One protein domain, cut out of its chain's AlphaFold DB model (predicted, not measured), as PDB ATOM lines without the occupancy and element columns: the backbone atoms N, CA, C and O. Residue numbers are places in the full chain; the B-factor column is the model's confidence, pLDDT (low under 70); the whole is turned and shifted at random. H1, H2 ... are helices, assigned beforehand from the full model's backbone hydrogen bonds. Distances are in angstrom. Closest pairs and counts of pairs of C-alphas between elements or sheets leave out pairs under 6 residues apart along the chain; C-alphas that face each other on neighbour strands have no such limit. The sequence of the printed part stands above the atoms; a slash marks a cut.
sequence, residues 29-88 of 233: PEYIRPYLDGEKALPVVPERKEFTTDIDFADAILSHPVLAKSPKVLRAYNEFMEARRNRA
ATOM      1  N   PRO A  29       8.270  34.531 -24.971       66.19
ATOM      2  CA  PRO A  29       9.696  34.339 -24.750       66.19
ATOM      3  C   PRO A  29      10.418  33.992 -26.051       66.19
ATOM      4  O   PRO A  29       9.889  33.237 -26.868       66.19
ATOM      5  N   GLU A  30      11.638  34.501 -26.238       75.69
ATOM      6  CA  GLU A  30      12.405  34.333 -27.486       75.69
ATOM      7  C   GLU A  30      12.555  32.869 -27.916       75.69
ATOM      8  O   GLU A  30      12.607  32.571 -29.103       75.69
ATOM      9  N   TYR A  31      12.557  31.935 -26.963       74.69
ATOM     10  CA  TYR A  31      12.678  30.510 -27.250       74.69
ATOM     11  C   TYR A  31      11.416  29.857 -27.841       74.69
ATOM     12  O   TYR A  31      11.515  28.736 -28.335       74.69
ATOM     13  N   ILE A  32      10.255  30.520 -27.788       76.50
ATOM     14  CA  ILE A  32       8.978  30.018 -28.331       76.50
ATOM     15  C   ILE A  32       8.691  30.619 -29.715       76.50
ATOM     16  O   ILE A  32       8.043  29.973 -30.535       76.50
ATOM     17  N   ARG A  33       9.221  31.814 -30.008       77.44
ATOM     18  CA  ARG A  33       8.937  32.561 -31.248       77.44
ATOM     19  C   ARG A  33       9.124  31.754 -32.539       77.44
ATOM     20  O   ARG A  33       8.159  31.688 -33.287       77.44
ATOM     21  N   PRO A  34      10.227  31.006 -32.752       75.38
ATOM     22  CA  PRO A  34      10.411  30.244 -33.994       75.38
ATOM     23  C   PRO A  34       9.328  29.185 -34.252       75.38
ATOM     24  O   PRO A  34       9.152  28.744 -35.380       75.38
ATOM     25  N   TYR A  35       8.621  28.744 -33.208       76.12
ATOM     26  CA  TYR A  35       7.528  27.778 -33.318       76.12
ATOM     27  C   TYR A  35       6.171  28.452 -33.551       76.12
ATOM     28  O   TYR A  35       5.304  27.865 -34.185       76.12
ATOM     29  N   LEU A  36       5.987  29.676 -33.042       72.19
ATOM     30  CA  LEU A  36       4.780  30.482 -33.267       72.19
ATOM     31  C   LEU A  36       4.788  31.129 -34.653       72.19
ATOM     32  O   LEU A  36       3.748  31.210 -35.293       72.19
ATOM     33  N   ASP A  37       5.970  31.530 -35.121       74.38
ATOM     34  CA  ASP A  37       6.180  32.175 -36.417       74.38
ATOM     35  C   ASP A  37       6.205  31.156 -37.580       74.38
ATOM     36  O   ASP A  37       6.372  31.528 -38.739       74.38
ATOM     37  N   GLY A  38       6.060  29.856 -37.285       67.94
ATOM     38  CA  GLY A  38       6.054  28.778 -38.280       67.94
ATOM     39  C   GLY A  38       7.430  28.423 -38.860       67.94
ATOM     40  O   GLY A  38       7.514  27.566 -39.737       67.94
ATOM     41  N   GLU A  39       8.519  29.025 -38.366       74.44
ATOM     42  CA  GLU A  39       9.889  28.724 -38.815       74.44
ATOM     43  C   GLU A  39      10.337  27.299 -38.442       74.44
ATOM     44  O   GLU A  39      11.198  26.712 -39.102       74.44
ATOM     45  N   LYS A  40       9.780  26.736 -37.363       71.19
ATOM     46  CA  LYS A  40      10.060  25.380 -36.875       71.19
ATOM     47  C   LYS A  40       8.775  24.665 -36.476       71.19
ATOM     48  O   LYS A  40       7.923  25.235 -35.804       71.19
ATOM     49  N   ALA A  41       8.682  23.379 -36.807       73.81
ATOM     50  CA  ALA A  41       7.586  22.528 -36.348       73.81
ATOM     51  C   ALA A  41       7.582  22.403 -34.813       73.81
ATOM     52  O   ALA A  41       8.644  22.283 -34.191       73.81
ATOM     53  N   LEU A  42       6.386  22.410 -34.214       73.69
ATOM     54  CA  LEU A  42       6.208  22.181 -32.781       73.69
ATOM     55  C   LEU A  42       6.753  20.789 -32.409       73.69
ATOM     56  O   LEU A  42       6.331  19.795 -33.004       73.69
ATOM     57  N   PRO A  43       7.695  20.691 -31.455       75.75
ATOM     58  CA  PRO A  43       8.201  19.402 -31.012       75.75
ATOM     59  C   PRO A  43       7.099  18.640 -30.275       75.75
ATOM     60  O   PRO A  43       6.278  19.237 -29.576       75.75
ATOM     61  N   VAL A  44       7.098  17.316 -30.426       77.62
ATOM     62  CA  VAL A  44       6.152  16.439 -29.729       77.62
ATOM     63  C   VAL A  44       6.437  16.488 -28.230       77.62
ATOM     64  O   VAL A  44       7.573  16.289 -27.794       77.62
ATOM     65  N   VAL A  45       5.395  16.753 -27.443       78.12
ATOM     66  CA  VAL A  45       5.483  16.750 -25.983       78.12
ATOM     67  C   VAL A  45       5.443  15.297 -25.496       78.12
ATOM     68  O   VAL A  45       4.482  14.607 -25.825       78.12
ATOM     69  N   PRO A  46       6.436  14.831 -24.714       76.88
ATOM     70  CA  PRO A  46       6.445  13.470 -24.182       76.88
ATOM     71  C   PRO A  46       5.230  13.224 -23.282       76.88
ATOM     72  O   PRO A  46       4.872  14.070 -22.454       76.88
ATOM     73  N   GLU A  47       4.603  12.056 -23.414       78.56
ATOM     74  CA  GLU A  47       3.436  11.693 -22.611       78.56
ATOM     75  C   GLU A  47       3.837  10.846 -21.401       78.56
ATOM     76  O   GLU A  47       4.625   9.913 -21.511       78.56
ATOM     77  N   ARG A  48       3.236  11.089 -20.222       72.06
ATOM     78  CA  ARG A  48       3.570  10.337 -18.989       72.06
ATOM     79  C   ARG A  48       3.449   8.819 -19.162       72.06
ATOM     80  O   ARG A  48       4.203   8.085 -18.527       72.06
ATOM     81  N   LYS A  49       2.515   8.368 -20.008       77.81
ATOM     82  CA  LYS A  49       2.218   6.952 -20.278       77.81
ATOM     83  C   LYS A  49       3.349   6.218 -21.006       77.81
ATOM     84  O   LYS A  49       3.383   4.995 -20.958       77.81
ATOM     85  N   GLU A  50       4.256   6.945 -21.651       78.88
ATOM     86  CA  GLU A  50       5.379   6.379 -22.408       78.88
ATOM     87  C   GLU A  50       6.548   5.953 -21.502       78.88
ATOM     88  O   GLU A  50       7.458   5.265 -21.958       78.88
ATOM     89  N   PHE A  51       6.525   6.320 -20.213       76.62
ATOM     90  CA  PHE A  51       7.655   6.152 -19.296       76.62
ATOM     91  C   PHE A  51       7.306   5.294 -18.082       76.62
ATOM     92  O   PHE A  51       6.305   5.510 -17.397       76.62
ATOM     93  N   THR A  52       8.194   4.358 -17.750       81.12
ATOM     94  CA  THR A  52       8.044   3.463 -16.595       81.12
ATOM     95  C   THR A  52       8.326   4.149 -15.265       81.12
ATOM     96  O   THR A  52       7.675   3.834 -14.272       81.12
ATOM     97  N   THR A  53       9.259   5.103 -15.223       78.62
ATOM     98  CA  THR A  53       9.595   5.838 -13.998       78.62
ATOM     99  C   THR A  53       9.311   7.330 -14.145       78.62
ATOM    100  O   THR A  53       9.356   7.878 -15.247       78.62
ATOM    101  N   ASP A  54       9.017   7.999 -13.025       73.88
ATOM    102  CA  ASP A  54       8.830   9.457 -13.007       73.88
ATOM    103  C   ASP A  54      10.112  10.210 -13.399       73.88
ATOM    104  O   ASP A  54      10.044  11.337 -13.876       73.88
ATOM    105  N   ILE A  55      11.279   9.582 -13.222       75.94
ATOM    106  CA  ILE A  55      12.594  10.164 -13.514       75.94
ATOM    107  C   ILE A  55      12.813  10.215 -15.018       75.94
ATOM    108  O   ILE A  55      13.119  11.276 -15.548       75.94
ATOM    109  N   ASP A  56      12.575   9.097 -15.705       79.12
ATOM    110  CA  ASP A  56      12.728   9.028 -17.158       79.12
ATOM    111  C   ASP A  56      11.773  10.015 -17.849       79.12
ATOM    112  O   ASP A  56      12.138  10.668 -18.824       79.12
ATOM    113  N   PHE A  57      10.566  10.185 -17.295       79.75
ATOM    114  CA  PHE A  57       9.611  11.188 -17.762       79.75
ATOM    115  C   PHE A  57      10.089  12.626 -17.514       79.75
ATOM    116  O   PHE A  57      10.005  13.474 -18.404       79.75
ATOM    117  N   ALA A  58      10.596  12.916 -16.314       74.69
ATOM    118  CA  ALA A  58      11.097  14.241 -15.960       74.69
ATOM    119  C   ALA A  58      12.319  14.638 -16.811       74.69
ATOM    120  O   ALA A  58      12.398  15.770 -17.294       74.69
ATOM    121  N   ASP A  59      13.225  13.693 -17.063       79.81
ATOM    122  CA  ASP A  59      14.393  13.895 -17.919       79.81
ATOM    123  C   ASP A  59      13.985  14.064 -19.394       79.81
ATOM    124  O   ASP A  59      14.523  14.928 -20.092       79.81
ATOM    125  N   ALA A  60      12.961  13.339 -19.862       77.62
ATOM    126  CA  ALA A  60      12.391  13.547 -21.192       77.62
ATOM    127  C   ALA A  60      11.777  14.951 -21.353       77.62
ATOM    128  O   ALA A  60      12.011  15.610 -22.369       77.62
ATOM    129  N   ILE A  61      11.068  15.468 -20.341       78.38
ATOM    130  CA  ILE A  61      10.555  16.850 -20.341       78.38
ATOM    131  C   ILE A  61      11.699  17.870 -20.423       78.38
ATOM    132  O   ILE A  61      11.586  18.861 -21.149       78.38
ATOM    133  N   LEU A  62      12.810  17.643 -19.721       80.94
ATOM    134  CA  LEU A  62      13.978  18.531 -19.771       80.94
ATOM    135  C   LEU A  62      14.827  18.392 -21.033       80.94
ATOM    136  O   LEU A  62      15.596  19.296 -21.355       80.94
ATOM    137  N   SER A  63      14.681  17.300 -21.773       83.62
ATOM    138  CA  SER A  63      15.267  17.178 -23.107       83.62
ATOM    139  C   SER A  63      14.467  17.948 -24.170       83.62
ATOM    140  O   SER A  63      14.967  18.211 -25.265       83.62
ATOM    141  N   HIS A  64      13.234  18.359 -23.851       82.06
ATOM    142  CA  HIS A  64      12.349  19.019 -24.799       82.06
ATOM    143  C   HIS A  64      12.788  20.478 -25.063       82.06
ATOM    144  O   HIS A  64      12.813  21.300 -24.143       82.06
ATOM    145  N   PRO A  65      13.021  20.879 -26.327       77.12
ATOM    146  CA  PRO A  65      13.702  22.136 -26.679       77.12
ATOM    147  C   PRO A  65      12.956  23.417 -26.268       77.12
ATOM    148  O   PRO A  65      13.576  24.473 -26.115       77.12
ATOM    149  N   VAL A  66      11.636  23.325 -26.072       80.81
ATOM    150  CA  VAL A  66      10.781  24.413 -25.560       80.81
ATOM    151  C   VAL A  66      10.582  24.341 -24.039       80.81
ATOM    152  O   VAL A  66      10.800  25.332 -23.345       80.81
ATOM    153  N   LEU A  67      10.179  23.184 -23.497       78.62
ATOM    154  CA  LEU A  67       9.849  23.027 -22.076       78.62
ATOM    155  C   LEU A  67      11.079  23.176 -21.175       78.62
ATOM    156  O   LEU A  67      10.971  23.800 -20.122       78.62
ATOM    157  N   ALA A  68      12.251  22.725 -21.625       79.19
ATOM    158  CA  ALA A  68      13.516  22.867 -20.903       79.19
ATOM    159  C   ALA A  68      13.919  24.326 -20.646       79.19
ATOM    160  O   ALA A  68      14.676  24.613 -19.725       79.19
ATOM    161  N   LYS A  69      13.423  25.263 -21.462       79.44
ATOM    162  CA  LYS A  69      13.712  26.699 -21.343       79.44
ATOM    163  C   LYS A  69      12.646  27.454 -20.549       79.44
ATOM    164  O   LYS A  69      12.803  28.645 -20.298       79.44
ATOM    165  N   SER A  70      11.568  26.778 -20.147       78.12
ATOM    166  CA  SER A  70      10.497  27.371 -19.353       78.12
ATOM    167  C   SER A  70      10.905  27.478 -17.878       78.12
ATOM    168  O   SER A  70      11.122  26.448 -17.233       78.12
ATOM    169  N   PRO A  71      10.925  28.688 -17.282       74.81
ATOM    170  CA  PRO A  71      11.280  28.870 -15.872       74.81
ATOM    171  C   PRO A  71      10.366  28.099 -14.912       74.81
ATOM    172  O   PRO A  71      10.820  27.605 -13.885       74.81
ATOM    173  N   LYS A  72       9.076  27.964 -15.252       71.88
ATOM    174  CA  LYS A  72       8.102  27.225 -14.433       71.88
ATOM    175  C   LYS A  72       8.387  25.721 -14.423       71.88
ATOM    176  O   LYS A  72       8.300  25.101 -13.370       71.88
ATOM    177  N   VAL A  73       8.743  25.157 -15.579       72.56
ATOM    178  CA  VAL A  73       9.060  23.725 -15.723       72.56
ATOM    179  C   VAL A  73      10.369  23.398 -15.010       72.56
ATOM    180  O   VAL A  73      10.420  22.447 -14.240       72.56
ATOM    181  N   LEU A  74      11.397  24.235 -15.191       72.44
ATOM    182  CA  LEU A  74      12.673  24.095 -14.484       72.44
ATOM    183  C   LEU A  74      12.502  24.169 -12.963       72.44
ATOM    184  O   LEU A  74      13.104  23.378 -12.241       72.44
ATOM    185  N   ARG A  75      11.660  25.087 -12.468       74.62
ATOM    186  CA  ARG A  75      11.367  25.184 -11.033       74.62
ATOM    187  C   ARG A  75      10.728  23.900 -10.505       74.62
ATOM    188  O   ARG A  75      11.228  23.345  -9.535       74.62
ATOM    189  N   ALA A  76       9.688  23.406 -11.178       67.62
ATOM    190  CA  ALA A  76       9.010  22.169 -10.791       67.62
ATOM    191  C   ALA A  76       9.950  20.948 -10.813       67.62
ATOM    192  O   ALA A  76       9.897  20.112  -9.915       67.62
ATOM    193  N   TYR A  77      10.851  20.860 -11.798       75.19
ATOM    194  CA  TYR A  77      11.859  19.797 -11.849       75.19
ATOM    195  C   TYR A  77      12.845  19.870 -10.677       75.19
ATOM    196  O   TYR A  77      13.142  18.856 -10.048       75.19
ATOM    197  N   ASN A  78      13.344  21.067 -10.360       71.31
ATOM    198  CA  ASN A  78      14.265  21.252  -9.241       71.31
ATOM    199  C   ASN A  78      13.601  20.896  -7.904       71.31
ATOM    200  O   ASN A  78      14.207  20.183  -7.108       71.31
ATOM    201  N   GLU A  79      12.347  21.313  -7.697       72.50
ATOM    202  CA  GLU A  79      11.541  20.940  -6.527       72.50
ATOM    203  C   GLU A  79      11.373  19.409  -6.427       72.50
ATOM    204  O   GLU A  79      11.567  18.829  -5.357       72.50
ATOM    205  N   PHE A  80      11.097  18.725  -7.544       73.25
ATOM    206  CA  PHE A  80      11.019  17.260  -7.599       73.25
ATOM    207  C   PHE A  80      12.351  16.587  -7.222       73.25
ATOM    208  O   PHE A  80      12.379  15.642  -6.426       73.25
ATOM    209  N   MET A  81      13.469  17.086  -7.752       71.19
ATOM    210  CA  MET A  81      14.800  16.549  -7.462       71.19
ATOM    211  C   MET A  81      15.235  16.803  -6.015       71.19
ATOM    212  O   MET A  81      15.846  15.924  -5.403       71.19
ATOM    213  N   GLU A  82      14.899  17.961  -5.441       72.44
ATOM    214  CA  GLU A  82      15.111  18.251  -4.019       72.44
ATOM    215  C   GLU A  82      14.269  17.347  -3.123       72.44
ATOM    216  O   GLU A  82      14.817  16.718  -2.220       72.44
ATOM    217  N   ALA A  83      12.969  17.198  -3.396       68.19
ATOM    218  CA  ALA A  83      12.098  16.305  -2.635       68.19
ATOM    219  C   ALA A  83      12.626  14.862  -2.643       68.19
ATOM    220  O   ALA A  83      12.648  14.180  -1.615       68.19
ATOM    221  N   ARG A  84      13.131  14.408  -3.794       68.75
ATOM    222  CA  ARG A  84      13.756  13.092  -3.924       68.75
ATOM    223  C   ARG A  84      15.055  12.981  -3.129       68.75
ATOM    224  O   ARG A  84      15.254  11.965  -2.466       68.75
ATOM    225  N   ARG A  85      15.935  13.987  -3.187       75.56
ATOM    226  CA  ARG A  85      17.163  14.018  -2.376       75.56
ATOM    227  C   ARG A  85      16.834  13.968  -0.891       75.56
ATOM    228  O   ARG A  85      17.407  13.135  -0.205       75.56
ATOM    229  N   ASN A  86      15.859  14.756  -0.446       71.44
ATOM    230  CA  ASN A  86      15.402  14.787   0.944       71.44
ATOM    231  C   ASN A  86      14.846  13.434   1.400       71.44
ATOM    232  O   ASN A  86      15.105  13.005   2.520       71.44
ATOM    233  N   ARG A  87      14.123  12.727   0.520       69.00
ATOM    234  CA  ARG A  87      13.635  11.369   0.792       69.00
ATOM    235  C   ARG A  87      14.767  10.343   0.849       69.00
ATOM    236  O   ARG A  87      14.725   9.449   1.681       69.00
ATOM    237  N   ALA A  88      15.759  10.456  -0.031       66.69
ATOM    238  CA  ALA A  88      16.916   9.563  -0.051       66.69
ATOM    239  C   ALA A  88      17.878   9.816   1.121       66.69
ATOM    240  O   ALA A  88      18.529   8.886   1.576       66.69
TER     241      ALA A  88
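AT A GLANCE: This is residues 29 to 88 of the 233 residues of an uncharacterized protein of Dictyostelium purpureum (UniProt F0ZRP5). A flat, loose zigzag of three passes: an extended link, residues 37 to 53, runs along one side, H2 turns back in the middle, and the longer H3 runs the opposite way to H2 on the other side, loosely side by side with it. The small helix H1 lies at one end of the long axis, away from both other helices, and residues 82 to 88 of H3 stick out at the other end. The printed part has 60 residues, with three named helices in the order H1, H2, H3 and no named strand; the class is all helix, and 32 of the 60 residues are in the helices. The whole is loose, with a radius of gyration of the C-alphas of 13.5 A, and the C-alphas span 44 by 24 by 11 A.

IN THESE COORDINATES: The printed part begins at Pro 29, and H1 follows at residues 33 to 36, with C-alpha 33 at (8.937, 32.561, -31.248). Residues 37 to 53, 17 residues with no named element, lead to H2. H2 is residues 54 to 63, 14.2 A from first to last C-alpha, and begins with C-alpha 54 at (8.830, 9.457, -13.007). After residues 64 to 70 comes H3, residues 71 to 88, the longest helix at 18 residues and 25.6 A. It ends with C-alpha 88 at (16.916, 9.563, -0.051).

HOW THE PARTS SIT: H1 is apart from H2 and from H3. H2 and H3 are close but not clearly touching, with 2 pairs of C-alphas within 8 A. Their closest C-alphas are those of Ala 58 and Tyr 77, 7.0 A apart. They run opposite ways at a shallow tilt of 32 degrees, and their centres are 11.9 A apart. Residues 82 to 88, which belong to H3, stand free. In H2 and H3 every pair of O of residue i and N of residue i+4 is within hydrogen-bond range. H1, with 4 residues, is too short for such a pair; its one pair of O of residue i and N of residue i+3 is within range.

THE WHOLE: The outline is flat, and the two C-alphas farthest apart are those of Asp 37 and Ala 88, at 44.1 A. The first and last printed C-alphas, of Pro 29 and Ala 88, are 35.7 A apart. The printed part has no cut. The link from H1 to H2 is long, and the link from H2 to H3, 7 residues, is short. The mean pLDDT of the printed part is 75.2. It is under 70 at residues 29, 38 and 76, at residues 83 to 84 and at residues 87 to 88.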